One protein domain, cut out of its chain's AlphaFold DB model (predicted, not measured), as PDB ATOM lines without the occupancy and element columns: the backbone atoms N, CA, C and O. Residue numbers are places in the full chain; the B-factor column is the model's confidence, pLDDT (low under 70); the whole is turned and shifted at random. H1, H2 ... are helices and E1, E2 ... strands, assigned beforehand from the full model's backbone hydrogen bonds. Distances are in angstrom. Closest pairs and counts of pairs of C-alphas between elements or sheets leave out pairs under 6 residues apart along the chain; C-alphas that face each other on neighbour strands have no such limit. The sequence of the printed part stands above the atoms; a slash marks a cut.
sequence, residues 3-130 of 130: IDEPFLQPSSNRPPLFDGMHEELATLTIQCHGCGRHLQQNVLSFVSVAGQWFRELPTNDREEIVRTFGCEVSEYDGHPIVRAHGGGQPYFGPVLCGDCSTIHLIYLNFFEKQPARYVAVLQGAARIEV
ATOM      1  N   ILE A   3     223.488 184.758  72.653       95.31
ATOM      2  CA  ILE A   3     224.542 185.299  73.513       95.31
ATOM      3  C   ILE A   3     225.302 186.381  72.746       95.31
ATOM      4  O   ILE A   3     225.778 186.151  71.635       95.31
ATOM      5  N   ASP A   4     225.399 187.574  73.329       94.69
ATOM      6  CA  ASP A   4     226.233 188.636  72.772       94.69
ATOM      7  C   ASP A   4     227.712 188.403  73.080       94.69
ATOM      8  O   ASP A   4     228.079 187.577  73.919       94.69
ATOM      9  N   GLU A   5     228.577 189.181  72.429       93.19
ATOM     10  CA  GLU A   5     230.001 189.157  72.731       93.19
ATOM     11  C   GLU A   5     230.242 189.400  74.237       93.19
ATOM     12  O   GLU A   5     229.718 190.372  74.800       93.19
ATOM     13  N   PRO A   6     231.018 188.533  74.919       95.19
ATOM     14  CA  PRO A   6     231.301 188.720  76.331       95.19
ATOM     15  C   PRO A   6     232.025 190.042  76.580       95.19
ATOM     16  O   PRO A   6     233.158 190.246  76.143       95.19
ATOM     17  N   PHE A   7     231.396 190.918  77.363       94.25
ATOM     18  CA  PHE A   7     232.024 192.148  77.851       94.25
ATOM     19  C   PHE A   7     233.053 191.867  78.955       94.25
ATOM     20  O   PHE A   7     233.842 192.738  79.315       94.25
ATOM     21  N   LEU A   8     233.063 190.641  79.486       93.75
ATOM     22  CA  LEU A   8     234.115 190.128  80.344       93.75
ATOM     23  C   LEU A   8     234.556 188.752  79.833       93.75
ATOM     24  O   LEU A   8     233.854 187.758  80.009       93.75
ATOM     25  N   GLN A   9     235.736 188.710  79.217       92.00
ATOM     26  CA  GLN A   9     236.327 187.496  78.648       92.00
ATOM     27  C   GLN A   9     237.029 186.644  79.720       92.00
ATOM     28  O   GLN A   9     237.647 187.225  80.612       92.00
ATOM     29  N   PRO A  10     236.994 185.303  79.656       90.12
ATOM     30  CA  PRO A  10     237.724 184.424  80.577       90.12
ATOM     31  C   PRO A  10     239.236 184.620  80.598       90.12
ATOM     32  O   PRO A  10     239.855 184.959  79.592       90.12
ATOM     33  N   SER A  11     239.845 184.414  81.771       87.62
ATOM     34  CA  SER A  11     241.296 184.514  81.942       87.62
ATOM     35  C   SER A  11     241.793 183.628  83.080       87.62
ATOM     36  O   SER A  11     241.269 183.666  84.192       87.62
ATOM     37  N   SER A  12     242.879 182.895  82.833       81.44
ATOM     38  CA  SER A  12     243.561 182.079  83.846       81.44
ATOM     39  C   SER A  12     244.176 182.897  84.989       81.44
ATOM     40  O   SER A  12     244.390 182.357  86.068       81.44
ATOM     41  N   ASN A  13     244.423 184.196  84.781       85.75
ATOM     42  CA  ASN A  13     245.079 185.083  85.750       85.75
ATOM     43  C   ASN A  13     244.097 186.004  86.485       85.75
ATOM     44  O   ASN A  13     244.493 187.032  87.039       85.75
ATOM     45  N   ARG A  14     242.801 185.690  86.451       88.31
ATOM     46  CA  ARG A  14     241.801 186.550  87.066       88.31
ATOM     47  C   ARG A  14     241.900 186.512  88.596       88.31
ATOM     48  O   ARG A  14     241.861 185.421  89.164       88.31
ATOM     49  N   PRO A  15     241.979 187.675  89.273       91.75
ATOM     50  CA  PRO A  15     241.924 187.698  90.723       91.75
ATOM     51  C   PRO A  15     240.563 187.199  91.223       91.75
ATOM     52  O   PRO A  15     239.538 187.413  90.564       91.75
ATOM     53  N   PRO A  16     240.534 186.556  92.397       92.50
ATOM     54  CA  PRO A  16     239.285 186.161  93.012       92.50
ATOM     55  C   PRO A  16     238.475 187.388  93.436       92.50
ATOM     56  O   PRO A  16     239.025 188.373  93.929       92.50
ATOM     57  N   LEU A  17     237.155 187.303  93.277       94.00
ATOM     58  CA  LEU A  17     236.221 188.260  93.881       94.00
ATOM     59  C   LEU A  17     235.998 187.967  95.368       94.00
ATOM     60  O   LEU A  17     235.610 188.848  96.128       94.00
ATOM     61  N   PHE A  18     236.264 186.728  95.779       94.75
ATOM     62  CA  PHE A  18     236.239 186.302  97.164       94.75
ATOM     63  C   PHE A  18     237.289 185.222  97.379       94.75
ATOM     64  O   PHE A  18     237.407 184.299  96.571       94.75
ATOM     65  N   ASP A  19     238.029 185.344  98.472       94.19
ATOM     66  CA  ASP A  19     239.051 184.385  98.857       94.19
ATOM     67  C   ASP A  19     239.192 184.357 100.388       94.19
ATOM     68  O   ASP A  19     239.952 185.136 100.973       94.19
ATOM     69  N   GLY A  20     238.423 183.488 101.051       94.25
ATOM     70  CA  GLY A  20     238.287 183.496 102.509       94.25
ATOM     71  C   GLY A  20     237.651 182.234 103.095       94.25
ATOM     72  O   GLY A  20     237.291 181.309 102.377       94.25
ATOM     73  N   MET A  21     237.532 182.191 104.424       94.06
ATOM     74  CA  MET A  21     237.016 181.020 105.161       94.06
ATOM     75  C   MET A  21     235.483 180.983 105.278       94.06
ATOM     76  O   MET A  21     234.922 179.943 105.591       94.06
ATOM     77  N   HIS A  22     234.816 182.113 105.036       92.94
ATOM     78  CA  HIS A  22     233.383 182.314 105.266       92.94
ATOM     79  C   HIS A  22     232.642 182.467 103.935       92.94
ATOM     80  O   HIS A  22     232.437 183.589 103.465       92.94
ATOM     81  N   GLU A  23     232.303 181.353 103.283       91.50
ATOM     82  CA  GLU A  23     231.644 181.352 101.966       91.50
ATOM     83  C   GLU A  23     230.324 182.137 101.925       91.50
ATOM     84  O   GLU A  23     229.967 182.697 100.889       91.50
ATOM     85  N   GLU A  24     229.634 182.269 103.057       92.44
ATOM     86  CA  GLU A  24     228.417 183.063 103.205       92.44
ATOM     87  C   GLU A  24     228.629 184.556 102.904       92.44
ATOM     88  O   GLU A  24     227.684 185.252 102.523       92.44
ATOM     89  N   LEU A  25     229.871 185.045 103.020       93.12
ATOM     90  CA  LEU A  25     230.253 186.426 102.719       93.12
ATOM     91  C   LEU A  25     230.601 186.642 101.236       93.12
ATOM     92  O   LEU A  25     230.752 187.787 100.795       93.12
ATOM     93  N   ALA A  26     230.733 185.574 100.445       94.69
ATOM     94  CA  ALA A  26     231.098 185.672  99.039       94.69
ATOM     95  C   ALA A  26     229.981 186.347  98.228       94.69
ATOM     96  O   ALA A  26     228.849 185.862  98.143       94.69
ATOM     97  N   THR A  27     230.313 187.474  97.594       95.56
ATOM     98  CA  THR A  27     229.357 188.298  96.842       95.56
ATOM     99  C   THR A  27     229.805 188.457  95.395       95.56
ATOM    100  O   THR A  27     230.851 189.038  95.113       95.56
ATOM    101  N   LEU A  28     228.983 187.991  94.459       95.19
ATOM    102  CA  LEU A  28     229.112 188.292  93.042       95.19
ATOM    103  C   LEU A  28     228.712 189.751  92.826       95.19
ATOM    104  O   LEU A  28     227.580 190.130  93.115       95.19
ATOM    105  N   THR A  29     229.635 190.556  92.303       93.44
ATOM    106  CA  THR A  29     229.362 191.939  91.902       93.44
ATOM    107  C   THR A  29     229.700 192.113  90.429       93.44
ATOM    108  O   THR A  29     230.816 191.806  90.014       93.44
ATOM    109  N   ILE A  30     228.747 192.619  89.646       94.94
ATOM    110  CA  ILE A  30     228.937 192.953  88.229       94.94
ATOM    111  C   ILE A  30     228.325 194.313  87.919       94.94
ATOM    112  O   ILE A  30     227.343 194.713  88.543       94.94
ATOM    113  N   GLN A  31     228.865 195.015  86.930       95.69
ATOM    114  CA  GLN A  31     228.201 196.185  86.371       95.69
ATOM    115  C   GLN A  31     227.224 195.734  85.282       95.69
ATOM    116  O   GLN A  31     227.604 195.033  84.347       95.69
ATOM    117  N   CYS A  32     225.959 196.127  85.403       96.31
ATOM    118  CA  CYS A  32     224.936 195.851  84.409       96.31
ATOM    119  C   CYS A  32     225.301 196.517  83.078       96.31
ATOM    120  O   CYS A  32     225.458 197.737  83.022       96.31
ATOM    121  N   HIS A  33     225.326 195.746  81.992       94.44
ATOM    122  CA  HIS A  33     225.664 196.264  80.667       94.44
ATOM    123  C   HIS A  33     224.583 197.206  80.105       94.44
ATOM    124  O   HIS A  33     224.897 198.145  79.386       94.44
ATOM    125  N   GLY A  34     223.310 196.994  80.467       93.94
ATOM    126  CA  GLY A  34     222.194 197.832  80.008       93.94
ATOM    127  C   GLY A  34     222.119 199.225  80.651       93.94
ATOM    128  O   GLY A  34     221.983 200.216  79.943       93.94
ATOM    129  N   CYS A  35     222.192 199.319  81.986       96.25
ATOM    130  CA  CYS A  35     221.993 200.581  82.719       96.25
ATOM    131  C   CYS A  35     223.207 201.075  83.524       96.25
ATOM    132  O   CYS A  35     223.128 202.120  84.165       96.25
ATOM    133  N   GLY A  36     224.312 200.325  83.552       96.00
ATOM    134  CA  GLY A  36     225.536 200.700  84.264       96.00
ATOM    135  C   GLY A  36     225.484 200.570  85.792       96.00
ATOM    136  O   GLY A  36     226.483 200.860  86.450       96.00
ATOM    137  N   ARG A  37     224.361 200.136  86.379       95.50
ATOM    138  CA  ARG A  37     224.240 199.912  87.830       95.50
ATOM    139  C   ARG A  37     224.961 198.646  88.273       95.50
ATOM    140  O   ARG A  37     225.056 197.683  87.519       95.50
ATOM    141  N   HIS A  38     225.428 198.635  89.516       95.12
ATOM    142  CA  HIS A  38     226.033 197.445  90.102       95.12
ATOM    143  C   HIS A  38     224.950 196.465  90.546       95.12
ATOM    144  O   HIS A  38     224.040 196.823  91.289       95.12
ATOM    145  N   LEU A  39     225.072 195.227  90.086       94.62
ATOM    146  CA  LEU A  39     224.281 194.094  90.534       94.62
ATOM    147  C   LEU A  39     225.096 193.346  91.577       94.62
ATOM    148  O   LEU A  39     226.284 193.091  91.364       94.62
ATOM    149  N   GLN A  40     224.453 192.999  92.686       94.12
ATOM    150  CA  GLN A  40     225.056 192.212  93.752       94.12
ATOM    151  C   GLN A  40     224.192 190.998  94.051       94.12
ATOM    152  O   GLN A  40     222.977 191.110  94.206       94.12
ATOM    153  N   GLN A  41     224.832 189.840  94.136       94.00
ATOM    154  CA  GLN A  41     224.183 188.581  94.467       94.00
ATOM    155  C   GLN A  41     225.108 187.743  95.344       94.00
ATOM    156  O   GLN A  41     226.316 187.694  95.123       94.00
ATOM    157  N   ASN A  42     224.551 187.057  96.337       95.44
ATOM    158  CA  ASN A  42     225.305 186.084  97.118       95.44
ATOM    159  C   ASN A  42     225.770 184.922  96.213       95.44
ATOM    160  O   ASN A  42     224.975 184.367  95.451       95.44
ATOM    161  N   VAL A  43     227.053 184.554  96.295       95.94
ATOM    162  CA  VAL A  43     227.657 183.526  95.430       95.94
ATOM    163  C   VAL A  43     227.009 182.165  95.640       95.94
ATOM    164  O   VAL A  43     226.692 181.509  94.653       95.94
ATOM    165  N   LEU A  44     226.758 181.760  96.889       94.44
ATOM    166  CA  LEU A  44     226.132 180.466  97.192       94.44
ATOM    167  C   LEU A  44     224.736 180.354  96.572       94.44
ATOM    168  O   LEU A  44     224.403 179.352  95.943       94.44
ATOM    169  N   SER A  45     223.959 181.432  96.672       94.12
ATOM    170  CA  SER A  45     222.633 181.532  96.059       94.12
ATOM    171  C   SER A  45     222.702 181.479  94.531       94.12
ATOM    172  O   SER A  45     221.812 180.924  93.893       94.12
ATOM    173  N   PHE A  46     223.746 182.054  93.924       96.12
ATOM    174  CA  PHE A  46     223.977 181.950  92.484       96.12
ATOM    175  C   PHE A  46     224.345 180.518  92.081       96.12
ATOM    176  O   PHE A  46     223.695 179.953  91.205       96.12
ATOM    177  N   VAL A  47     225.344 179.897  92.716       94.56
ATOM    178  CA  VAL A  47     225.812 178.553  92.324       94.56
ATOM    179  C   VAL A  47     224.736 177.483  92.517       94.56
ATOM    180  O   VAL A  47     224.641 176.579  91.684       94.56
ATOM    181  N   SER A  48     223.885 177.610  93.546       92.06
ATOM    182  CA  SER A  48     222.793 176.663  93.802       92.06
ATOM    183  C   SER A  48     221.776 176.620  92.664       92.06
ATOM    184  O   SER A  48     221.252 175.552  92.357       92.06
ATOM    185  N   VAL A  49     221.511 177.760  92.014       93.25
ATOM    186  CA  VAL A  49     220.554 177.845  90.899       93.25
ATOM    187  C   VAL A  49     221.229 177.685  89.537       93.25
ATOM    188  O   VAL A  49     220.670 177.044  88.651       93.25
ATOM    189  N   ALA A  50     222.451 178.199  89.375       94.06
ATOM    190  CA  ALA A  50     223.209 178.175  88.126       94.06
ATOM    191  C   ALA A  50     223.445 176.740  87.632       94.06
ATOM    192  O   ALA A  50     223.189 176.420  86.473       94.06
ATOM    193  N   GLY A  51     223.860 175.841  88.532       87.94
ATOM    194  CA  GLY A  51     224.114 174.446  88.173       87.94
ATOM    195  C   GLY A  51     222.860 173.686  87.726       87.94
ATOM    196  O   GLY A  51     222.946 172.792  86.885       87.94
ATOM    197  N   GLN A  52     221.687 174.011  88.274       91.12
ATOM    198  CA  GLN A  52     220.422 173.428  87.825       91.12
ATOM    199  C   GLN A  52     219.987 174.034  86.491       91.12
ATOM    200  O   GLN A  52     219.787 173.287  85.537       91.12
ATOM    201  N   TRP A  53     219.944 175.365  86.403       93.69
ATOM    202  CA  TRP A  53     219.568 176.084  85.188       93.69
ATOM    203  C   TRP A  53     220.384 175.624  83.979       93.69
ATOM    204  O   TRP A  53     219.817 175.243  82.960       93.69
ATOM    205  N   PHE A  54     221.715 175.559  84.108       92.25
ATOM    206  CA  PHE A  54     222.582 175.124  83.016       92.25
ATOM    207  C   PHE A  54     222.304 173.679  82.585       92.25
ATOM    208  O   PHE A  54     222.398 173.370  81.404       92.25
ATOM    209  N   ARG A  55     221.943 172.782  83.514       88.25
ATOM    210  CA  ARG A  55     221.624 171.379  83.191       88.25
ATOM    211  C   ARG A  55     220.278 171.213  82.489       88.25
ATOM    212  O   ARG A  55     220.143 170.266  81.719       88.25
ATOM    213  N   GLU A  56     219.323 172.099  82.753       92.25
ATOM    214  CA  GLU A  56     217.974 172.079  82.170       92.25
ATOM    215  C   GLU A  56     217.916 172.682  80.759       92.25
ATOM    216  O   GLU A  56     216.938 172.477  80.039       92.25
ATOM    217  N   LEU A  57     218.964 173.392  80.335       91.31
ATOM    218  CA  LEU A  57     219.048 173.938  78.985       91.31
ATOM    219  C   LEU A  57     219.143 172.839  77.909       91.31
ATOM    220  O   LEU A  57     219.804 171.811  78.112       91.31
ATOM    221  N   PRO A  58     218.582 173.088  76.710       91.75
ATOM    222  CA  PRO A  58     218.853 172.280  75.527       91.75
ATOM    223  C   PRO A  58     220.356 172.118  75.270       91.75
ATOM    224  O   PRO A  58     221.153 173.016  75.541       91.75
ATOM    225  N   THR A  59     220.763 170.983  74.694       88.62
ATOM    226  CA  THR A  59     222.176 170.707  74.369       88.62
ATOM    227  C   THR A  59     222.818 171.820  73.544       88.62
ATOM    228  O   THR A  59     223.896 172.277  73.909       88.62
ATOM    229  N   ASN A  60     222.122 172.332  72.524       90.81
ATOM    230  CA  ASN A  60     222.640 173.406  71.675       90.81
ATOM    231  C   ASN A  60     222.957 174.686  72.469       90.81
ATOM    232  O   ASN A  60     224.012 175.278  72.266       90.81
ATOM    233  N   ASP A  61     222.085 175.079  73.406       92.94
ATOM    234  CA  ASP A  61     222.306 176.268  74.239       92.94
ATOM    235  C   ASP A  61     223.491 176.050  75.197       92.94
ATOM    236  O   ASP A  61     224.323 176.938  75.378       92.94
ATOM    237  N   ARG A  62     223.624 174.850  75.783       90.75
ATOM    238  CA  ARG A  62     224.772 174.509  76.646       90.75
ATOM    239  C   ARG A  62     226.091 174.574  75.880       90.75
ATOM    240  O   ARG A  62     227.056 175.151  76.375       90.75
ATOM    241  N   GLU A  63     226.130 174.009  74.677       89.81
ATOM    242  CA  GLU A  63     227.305 174.051  73.804       89.81
ATOM    243  C   GLU A  63     227.661 175.481  73.385       89.81
ATOM    244  O   GLU A  63     228.840 175.841  73.370       89.81
ATOM    245  N   GLU A  64     226.662 176.313  73.081       92.44
ATOM    246  CA  GLU A  64     226.865 177.718  72.725       92.44
ATOM    247  C   GLU A  64     227.461 178.523  73.886       92.44
ATOM    248  O   GLU A  64     228.419 179.271  73.677       92.44
ATOM    249  N   ILE A  65     226.969 178.325  75.116       93.94
ATOM    250  CA  ILE A  65     227.530 178.948  76.327       93.94
ATOM    251  C   ILE A  65     228.999 178.560  76.488       93.94
ATOM    252  O   ILE A  65     229.866 179.421  76.660       93.94
ATOM    253  N   VAL A  66     229.285 177.259  76.424       91.88
ATOM    254  CA  VAL A  66     230.639 176.747  76.624       91.88
ATOM    255  C   VAL A  66     231.589 177.292  75.562       91.88
ATOM    256  O   VAL A  66     232.671 177.774  75.904       91.88
ATOM    257  N   ARG A  67     231.169 177.283  74.293       91.12
ATOM    258  CA  ARG A  67     231.952 177.826  73.180       91.12
ATOM    259  C   ARG A  67     232.194 179.323  73.342       91.12
ATOM    260  O   ARG A  67     233.321 179.766  73.149       91.12
ATOM    261  N   THR A  68     231.172 180.084  73.729       93.81
ATOM    262  CA  THR A  68     231.260 181.540  73.925       93.81
ATOM    263  C   THR A  68     232.297 181.914  74.980       93.81
ATOM    264  O   THR A  68     233.059 182.858  74.792       93.81
ATOM    265  N   PHE A  69     232.384 181.146  76.067       93.25
ATOM    266  CA  PHE A  69     233.404 181.343  77.100       93.25
ATOM    267  C   PHE A  69     234.672 180.504  76.880       93.25
ATOM    268  O   PHE A  69     235.506 180.397  77.781       93.25
ATOM    269  N   GLY A  70     234.832 179.874  75.714       89.75
ATOM    270  CA  GLY A  70     236.001 179.065  75.366       89.75
ATOM    271  C   GLY A  70     236.329 177.958  76.373       89.75
ATOM    272  O   GLY A  70     237.503 177.653  76.556       89.75
ATOM    273  N   CYS A  71     235.336 177.428  77.092       88.31
ATOM    274  CA  CYS A  71     235.551 176.319  78.022       88.31
ATOM    275  C   CYS A  71     235.660 174.997  77.244       88.31
ATOM    276  O   CYS A  71     235.137 174.863  76.136       88.31
ATOM    277  N   GLU A  72     236.337 174.006  77.818       80.69
ATOM    278  CA  GLU A  72     236.462 172.689  77.190       80.69
ATOM    279  C   GLU A  72     235.249 171.824  77.549       80.69
ATOM    280  O   GLU A  72     234.873 171.739  78.720       80.69
ATOM    281  N   VAL A  73     234.653 171.150  76.561       78.06
ATOM    282  CA  VAL A  73     233.670 170.081  76.799       78.06
ATOM    283  C   VAL A  73     234.362 168.744  76.606       78.06
ATOM    284  O   VAL A  73     234.988 168.493  75.579       78.06
ATOM    285  N   SER A  74     234.220 167.875  77.595       73.12
ATOM    286  CA  SER A  74     234.533 166.452  77.500       73.12
ATOM    287  C   SER A  74     233.266 165.651  77.772       73.12
ATOM    288  O   SER A  74     232.321 166.181  78.347       73.12
ATOM    289  N   GLU A  75     233.228 164.383  77.384       71.69
ATOM    290  CA  GLU A  75     232.128 163.482  77.730       71.69
ATOM    291  C   GLU A  75     232.635 162.389  78.666       71.69
ATOM    292  O   GLU A  75     233.710 161.821  78.458       71.69
ATOM    293  N   TYR A  76     231.857 162.088  79.702       67.56
ATOM    294  CA  TYR A  76     232.082 160.943  80.572       67.56
ATOM    295  C   TYR A  76     230.747 160.259  80.828       67.56
ATOM    296  O   TYR A  76     229.813 160.894  81.310       67.56
ATOM    297  N   ASP A  77     230.659 158.977  80.476       73.12
ATOM    298  CA  ASP A  77     229.447 158.166  80.649       73.12
ATOM    299  C   ASP A  77     228.185 158.799  80.016       73.12
ATOM    300  O   ASP A  77     227.103 158.809  80.590       73.12
ATOM    301  N   GLY A  78     228.341 159.416  78.836       61.78
ATOM    302  CA  GLY A  78     227.250 160.102  78.130       61.78
ATOM    303  C   GLY A  78     226.844 161.458  78.723       61.78
ATOM    304  O   GLY A  78     225.888 162.073  78.250       61.78
ATOM    305  N   HIS A  79     227.568 161.951  79.732       62.03
ATOM    306  CA  HIS A  79     227.337 163.257  80.336       62.03
ATOM    307  C   HIS A  79     228.429 164.262  79.934       62.03
ATOM    308  O   HIS A  79     229.618 163.980  80.117       62.03
ATOM    309  N   PRO A  80     228.061 165.456  79.427       67.12
ATOM    310  CA  PRO A  80     229.033 166.496  79.124       67.12
ATOM    311  C   PRO A  80     229.631 167.048  80.425       67.12
ATOM    312  O   PRO A  80     228.937 167.628  81.261       67.12
ATOM    313  N   ILE A  81     230.940 166.878  80.584       76.31
ATOM    314  CA  ILE A  81     231.758 167.508  81.614       76.31
ATOM    315  C   ILE A  81     232.400 168.749  81.007       76.31
ATOM    316  O   ILE A  81     233.301 168.655  80.168       76.31
ATOM    317  N   VAL A  82     231.969 169.916  81.478       83.19
ATOM    318  CA  VAL A  82     232.605 171.189  81.139       83.19
ATOM    319  C   VAL A  82     233.769 171.445  82.090       83.19
ATOM    320  O   VAL A  82     233.606 171.362  83.309       83.19
ATOM    321  N   ARG A  83     234.937 171.782  81.546       80.38
ATOM    322  CA  ARG A  83     236.110 172.191  82.319       80.38
ATOM    323  C   ARG A  83     236.343 173.686  82.191       80.38
ATOM    324  O   ARG A  83     236.407 174.235  81.092       80.38
ATOM    325  N   ALA A  84     236.472 174.326  83.346       78.94
ATOM    326  CA  ALA A  84     236.770 175.738  83.459       78.94
ATOM    327  C   ALA A  84     238.227 176.049  83.089       78.94
ATOM    328  O   ALA A  84     239.143 175.251  83.311       78.94
ATOM    329  N   HIS A  85     238.451 177.286  82.650       70.75
ATOM    330  CA  HIS A  85     239.780 177.896  82.609       70.75
ATOM    331  C   HIS A  85     240.397 177.883  84.015       70.75
ATOM    332  O   HIS A  85     239.807 178.414  84.957       70.75
ATOM    333  N   GLY A  86     241.578 177.273  84.161       65.69
ATOM    334  CA  GLY A  86     242.293 177.165  85.443       65.69
ATOM    335  C   GLY A  86     242.034 175.882  86.243       65.69
ATOM    336  O   GLY A  86     242.622 175.720  87.309       65.69
ATOM    337  N   GLY A  87     241.225 174.954  85.719       66.12
ATOM    338  CA  GLY A  87     240.884 173.702  86.394       66.12
ATOM    339  C   GLY A  87     239.740 173.883  87.396       66.12
ATOM    340  O   GLY A  87     239.715 174.828  88.177       66.12
ATOM    341  N   GLY A  88     238.757 172.986  87.342       75.38
ATOM    342  CA  GLY A  88     237.536 173.050  88.149       75.38
ATOM    343  C   GLY A  88     236.266 172.991  87.302       75.38
ATOM    344  O   GLY A  88     236.321 172.979  86.067       75.38
ATOM    345  N   GLN A  89     235.122 172.926  87.981       82.75
ATOM    346  CA  GLN A  89     233.809 172.913  87.346       82.75
ATOM    347  C   GLN A  89     233.273 174.351  87.233       82.75
ATOM    348  O   GLN A  89     233.199 175.046  88.251       82.75
ATOM    349  N   PRO A  90     232.913 174.818  86.026       91.50
ATOM    350  CA  PRO A  90     232.341 176.142  85.839       91.50
ATOM    351  C   PRO A  90     230.865 176.163  86.252       91.50
ATOM    352  O   PRO A  90     230.120 175.213  86.003       91.50
ATOM    353  N   TYR A  91     230.425 177.285  86.814       94.25
ATOM    354  CA  TYR A  91     229.015 177.602  87.019       94.25
ATOM    355  C   TYR A  91     228.580 178.646  85.998       94.25
ATOM    356  O   TYR A  91     229.131 179.748  85.967       94.25
ATOM    357  N   PHE A  92     227.574 178.302  85.191       95.44
ATOM    358  CA  PHE A  92     226.926 179.220  84.259       95.44
ATOM    359  C   PHE A  92     225.513 179.524  84.730       95.44
ATOM    360  O   PHE A  92     224.760 178.601  85.031       95.44
ATOM    361  N   GLY A  93     225.134 180.795  84.782       95.94
ATOM    362  CA  GLY A  93     223.792 181.164  85.221       95.94
ATOM    363  C   GLY A  93     223.388 182.581  84.830       95.94
ATOM    364  O   GLY A  93     224.259 183.439  84.671       95.94
ATOM    365  N   PRO A  94     222.083 182.846  84.675       95.88
ATOM    366  CA  PRO A  94     221.574 184.169  84.374       95.88
ATOM    367  C   PRO A  94     221.494 185.029  85.642       95.88
ATOM    368  O   PRO A  94     221.120 184.560  86.716       95.88
ATOM    369  N   VAL A  95     221.774 186.318  85.489       96.19
ATOM    370  CA  VAL A  95     221.560 187.364  86.489       96.19
ATOM    371  C   VAL A  95     220.737 188.475  85.846       96.19
ATOM    372  O   VAL A  95     221.187 189.163  84.924       96.19
ATOM    373  N   LEU A  96     219.507 188.648  86.327       95.50
ATOM    374  CA  LEU A  96     218.585 189.678  85.859       95.50
ATOM    375  C   LEU A  96     218.878 191.011  86.557       95.50
ATOM    376  O   LEU A  96     218.887 191.093  87.784       95.50
ATOM    377  N   CYS A  97     219.054 192.078  85.782       95.94
ATOM    378  CA  CYS A  97     219.012 193.431  86.321       95.94
ATOM    379  C   CYS A  97     217.559 193.823  86.611       95.94
ATOM    380  O   CYS A  97     216.766 193.953  85.682       95.94
ATOM    381  N   GLY A  98     217.221 194.066  87.878       94.38
ATOM    382  CA  GLY A  98     215.873 194.502  88.266       94.38
ATOM    383  C   GLY A  98     215.475 195.892  87.751       94.38
ATOM    384  O   GLY A  98     214.290 196.194  87.699       94.38
ATOM    385  N   ASP A  99     216.442 196.725  87.350       95.56
ATOM    386  CA  ASP A  99     216.189 198.109  86.929       95.56
ATOM    387  C   ASP A  99     215.917 198.263  85.428       95.56
ATOM    388  O   ASP A  99     215.082 199.071  85.033       95.56
ATOM    389  N   CYS A 100     216.638 197.525  84.578       96.06
ATOM    390  CA  CYS A 100     216.510 197.629  83.117       96.06
ATOM    391  C   CYS A 100     216.181 196.300  82.432       96.06
ATOM    392  O   CYS A 100     216.268 196.202  81.209       96.06
ATOM    393  N   SER A 101     215.863 195.266  83.215       95.31
ATOM    394  CA  SER A 101     215.486 193.924  82.753       95.31
ATOM    395  C   SER A 101     216.515 193.231  81.852       95.31
ATOM    396  O   SER A 101     216.213 192.222  81.222       95.31
ATOM    397  N   THR A 102     217.747 193.744  81.784       96.69
ATOM    398  CA  THR A 102     218.834 193.106  81.037       96.69
ATOM    399  C   THR A 102     219.274 191.838  81.757       96.69
ATOM    400  O   THR A 102     219.549 191.871  82.960       96.69
ATOM    401  N   ILE A 103     219.370 190.735  81.018       97.00
ATOM    402  CA  ILE A 103     219.819 189.445  81.538       97.00
ATOM    403  C   ILE A 103     221.300 189.269  81.205       97.00
ATOM    404  O   ILE A 103     221.721 189.420  80.057       97.00
ATOM    405  N   HIS A 104     222.088 188.951  82.227       97.19
ATOM    406  CA  HIS A 104     223.520 188.713  82.110       97.19
ATOM    407  C   HIS A 104     223.783 187.231  82.301       97.19
ATOM    408  O   HIS A 104     223.421 186.672  83.330       97.19
ATOM    409  N   LEU A 105     224.431 186.597  81.341       97.50
ATOM    410  CA  LEU A 105     224.970 185.261  81.518       97.50
ATOM    411  C   LEU A 105     226.318 185.366  82.224       97.50
ATOM    412  O   LEU A 105     227.242 185.994  81.710       97.50
ATOM    413  N   ILE A 106     226.417 184.743  83.392       97.25
ATOM    414  CA  ILE A 106     227.596 184.758  84.250       97.25
ATOM    415  C   ILE A 106     228.282 183.410  84.215       97.25
ATOM    416  O   ILE A 106     227.636 182.379  84.370       97.25
ATOM    417  N   TYR A 107     229.600 183.451  84.064       95.50
ATOM    418  CA  TYR A 107     230.500 182.326  84.226       95.50
ATOM    419  C   TYR A 107     231.359 182.555  85.477       95.50
ATOM    420  O   TYR A 107     232.172 183.479  85.535       95.50
ATOM    421  N   LEU A 108     231.178 181.701  86.482       95.12
ATOM    422  CA  LEU A 108     231.860 181.749  87.771       95.12
ATOM    423  C   LEU A 108     232.603 180.433  88.038       95.12
ATOM    424  O   LEU A 108     232.035 179.356  87.868       95.12
ATOM    425  N   ASN A 109     233.832 180.515  88.544       93.38
ATOM    426  CA  ASN A 109     234.467 179.394  89.238       93.38
ATOM    427  C   ASN A 109     234.261 179.568  90.737       93.38
ATOM    428  O   ASN A 109     234.552 180.642  91.267       93.38
ATOM    429  N   PHE A 110     233.813 178.516  91.414       92.50
ATOM    430  CA  PHE A 110     233.711 178.480  92.867       92.50
ATOM    431  C   PHE A 110     234.198 177.127  93.378       92.50
ATOM    432  O   PHE A 110     233.733 176.090  92.907       92.50
ATOM    433  N   PHE A 111     235.172 177.134  94.283       91.25
ATOM    434  CA  PHE A 111     235.774 175.913  94.810       91.25
ATOM    435  C   PHE A 111     236.388 176.132  96.190       91.25
ATOM    436  O   PHE A 111     236.750 177.248  96.568       91.25
ATOM    437  N   GLU A 112     236.557 175.034  96.920       91.69
ATOM    438  CA  GLU A 112     237.313 175.000  98.166       91.69
ATOM    439  C   GLU A 112     238.783 174.660  97.883       91.69
ATOM    440  O   GLU A 112     239.114 173.661  97.242       91.69
ATOM    441  N   LYS A 113     239.687 175.497  98.383       90.06
ATOM    442  CA  LYS A 113     241.131 175.291  98.401       90.06
ATOM    443  C   LYS A 113     241.550 174.854  99.800       90.06
ATOM    444  O   LYS A 113     241.303 175.554 100.778       90.06
ATOM    445  N   GLN A 114     242.230 173.715  99.892       86.44
ATOM    446  CA  GLN A 114     242.665 173.189 101.183       86.44
ATOM    447  C   GLN A 114     243.801 174.029 101.808       86.44
ATOM    448  O   GLN A 114     244.728 174.416 101.084       86.44
ATOM    449  N   PRO A 115     243.772 174.269 103.135       85.50
ATOM    450  CA  PRO A 115     242.689 173.929 104.072       85.50
ATOM    451  C   PRO A 115     241.541 174.965 104.067       85.50
ATOM    452  O   PRO A 115     241.793 176.147 104.297       85.50
ATOM    453  N   ALA A 116     240.301 174.503 103.841       85.44
ATOM    454  CA  ALA A 116     239.024 175.201 104.092       85.44
ATOM    455  C   ALA A 116     238.926 176.680 103.655       85.44
ATOM    456  O   ALA A 116     238.398 177.531 104.377       85.44
ATOM    457  N   ARG A 117     239.453 177.015 102.475       92.19
ATOM    458  CA  ARG A 117     239.436 178.375 101.926       92.19
ATOM    459  C   ARG A 117     238.630 178.411 100.638       92.19
ATOM    460  O   ARG A 117     239.036 177.830  99.640       92.19
ATOM    461  N   TYR A 118     237.506 179.106 100.642       92.88
ATOM    462  CA  TYR A 118     236.626 179.203  99.487       92.88
ATOM    463  C   TYR A 118     237.073 180.330  98.570       92.88
ATOM    464  O   TYR A 118     237.308 181.459  99.009       92.88
ATOM    465  N   VAL A 119     237.178 180.013  97.286       93.00
ATOM    466  CA  VAL A 119     237.621 180.937  96.249       93.00
ATOM    467  C   VAL A 119     236.516 181.060  95.213       93.00
ATOM    468  O   VAL A 119     236.120 180.065  94.608       93.00
ATOM    469  N   ALA A 120     236.040 182.284  94.984       94.06
ATOM    470  CA  ALA A 120     235.169 182.616  93.862       94.06
ATOM    471  C   ALA A 120     235.902 183.521  92.873       94.06
ATOM    472  O   ALA A 120     236.517 184.520  93.251       94.06
ATOM    473  N   VAL A 121     235.798 183.192  91.588       94.12
ATOM    474  CA  VAL A 121     236.411 183.935  90.486       94.12
ATOM    475  C   VAL A 121     235.360 184.155  89.403       94.12
ATOM    476  O   VAL A 121     234.881 183.196  88.801       94.12
ATOM    477  N   LEU A 122     235.002 185.413  89.134       94.69
ATOM    478  CA  LEU A 122     234.106 185.772  88.029       94.69
ATOM    479  C   LEU A 122     234.862 185.655  86.711       94.69
ATOM    480  O   LEU A 122     235.547 186.583  86.304       94.69
ATOM    481  N   GLN A 123     234.752 184.525  86.032       93.88
ATOM    482  CA  GLN A 123     235.499 184.251  84.811       93.88
ATOM    483  C   GLN A 123     234.900 184.912  83.575       93.88
ATOM    484  O   GLN A 123     235.637 185.342  82.697       93.88
ATOM    485  N   GLY A 124     233.588 185.069  83.485       94.56
ATOM    486  CA  GLY A 124     233.009 185.677  82.299       94.56
ATOM    487  C   GLY A 124     231.650 186.283  82.542       94.56
ATOM    488  O   GLY A 124     230.938 185.902  83.469       94.56
ATOM    489  N   ALA A 125     231.315 187.248  81.698       96.81
ATOM    490  CA  ALA A 125     229.997 187.844  81.672       96.81
ATOM    491  C   ALA A 125     229.653 188.286  80.248       96.81
ATOM    492  O   ALA A 125     230.473 188.895  79.555       96.81
ATOM    493  N   ALA A 126     228.437 187.961  79.831       97.38
ATOM    494  CA  ALA A 126     227.863 188.338  78.548       97.38
ATOM    495  C   ALA A 126     226.409 188.772  78.745       97.38
ATOM    496  O   ALA A 126     225.789 188.453  79.762       97.38
ATOM    497  N   ARG A 127     225.853 189.505  77.783       96.75
ATOM    498  CA  ARG A 127     224.408 189.759  77.727       96.75
ATOM    499  C   ARG A 127     223.740 188.608  76.974       96.75
ATOM    500  O   ARG A 127     224.325 188.084  76.029       96.75
ATOM    501  N   ILE A 128     222.539 188.222  77.397       95.81
ATOM    502  CA  ILE A 128     221.725 187.243  76.669       95.81
ATOM    503  C   ILE A 128     220.336 187.782  76.349       95.81
ATOM    504  O   ILE A 128     219.759 188.560  77.114       95.81
ATOM    505  N   GLU A 129     219.812 187.326  75.219       90.75
ATOM    506  CA  GLU A 129     218.435 187.515  74.776       90.75
ATOM    507  C   GLU A 129     217.757 186.131  74.809       90.75
ATOM    508  O   GLU A 129     218.249 185.170  74.199       90.75
ATOM    509  N   VAL A 130     216.684 186.023  75.602       77.94
ATOM    510  CA  VAL A 130     215.907 184.788  75.818       77.94
ATOM    511  C   VAL A 130     214.634 184.833  74.991       77.94
ATOM    512  O   VAL A 130     213.962 185.888  75.031       77.94
TER     513      VAL A 130
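AT A GLANCE: This is residues 3 to 130 of the 130 residues of an uncharacterized protein of Dyella sp. AD56 (UniProt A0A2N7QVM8). A twisted and curled wall of four strands, built round the long hairpin E7 and E8, has helix H1 crossing one face; the short hairpin E2 and E3 lies partly face to face with this sheet as a loose, small sandwich. H2, over E7 and E6 of the large sheet, and the small hairpin E4 and E5 beyond the first residues of E6 form a corner of the domain, while residues 3 to 17 run along the outside with no named element. The printed part has 128 residues with two named helices and eight named strands, in the order E1 E2 E3 H1 H2 E4 E5 E6 E7 E8, and its class is mixed. The large sheet runs E1 E8 E7 E6, antiparallel throughout; the whole is compact, with a radius of gyration of the C-alphas of 14.2 A and spans of 39 by 35 by 25 A.

IN THESE COORDINATES: In the large sheet, E8 is residues 117 to 129, 35.5 A long, and bends by 54 degrees at residue 126; its C-alpha 129 is at (218.435, 187.515, 74.776). E7 is residues 103 to 113, 30.6 A, E6 residues 90 to 96, 19.3 A, and E1 residues 18 to 20, beginning at C-alpha 18 at (236.239, 186.302, 97.164). H1 is residues 43 to 56, 20.0 A, and H2 residues 59 to 68, 14.1 A. The short strands are E2, residues 27 to 31, E3, 38 to 42, E4, 72 to 76, and E5, 79 to 83.

HOW THE PARTS SIT: E6, E7 and E8 form a meander, each strand the antiparallel neighbour of the one before. N 107 and O 124 of E7 and E8 are 2.9 A apart, N 95 and O 104 of E6 and E7 2.7 A, and N 118 and O 20 of E8 and E1 2.8 A, within hydrogen-bond range. H1 is on one face of this sheet, making two layers, at a height over the sheet of 7.6 A; it runs across the strands, at 81 degrees to E6 on the local plane. The closest C-alphas of H1 and E6 are those of Ala 50 and Gly 93, 4.2 A. The sheets E1 E8 E7 E6 and E2 E3 form a sandwich, two sheets face to face, their best planes 39 degrees apart; N 28 and O 41 of E2 and E3 are 2.8 A apart. H1 and H2 are close but not clearly touching, with Phe 54 and Arg 62 closest at 6.8 A between C-alphas. H2 is also on the large sheet, at a height of 11.1 A, and the closest C-alphas of H2 and E4 are those of Val 66 and Glu 72, 7.1 A. N 81 and O 74 of E5 and E4 are 2.7 A apart; E4 and E7 are apart. Every O i to N i+4 pair of H2 is within hydrogen-bond range, and 7 of 10 in H1.

THE WHOLE: The C-alphas farthest apart are those of Cys 35 and Asp 77, 43.1 A. The printed part has no cut and no long link. The mean pLDDT of the printed part is 90.3; residue 76, residues 78 to 80 and residues 86 to 87 are under 70.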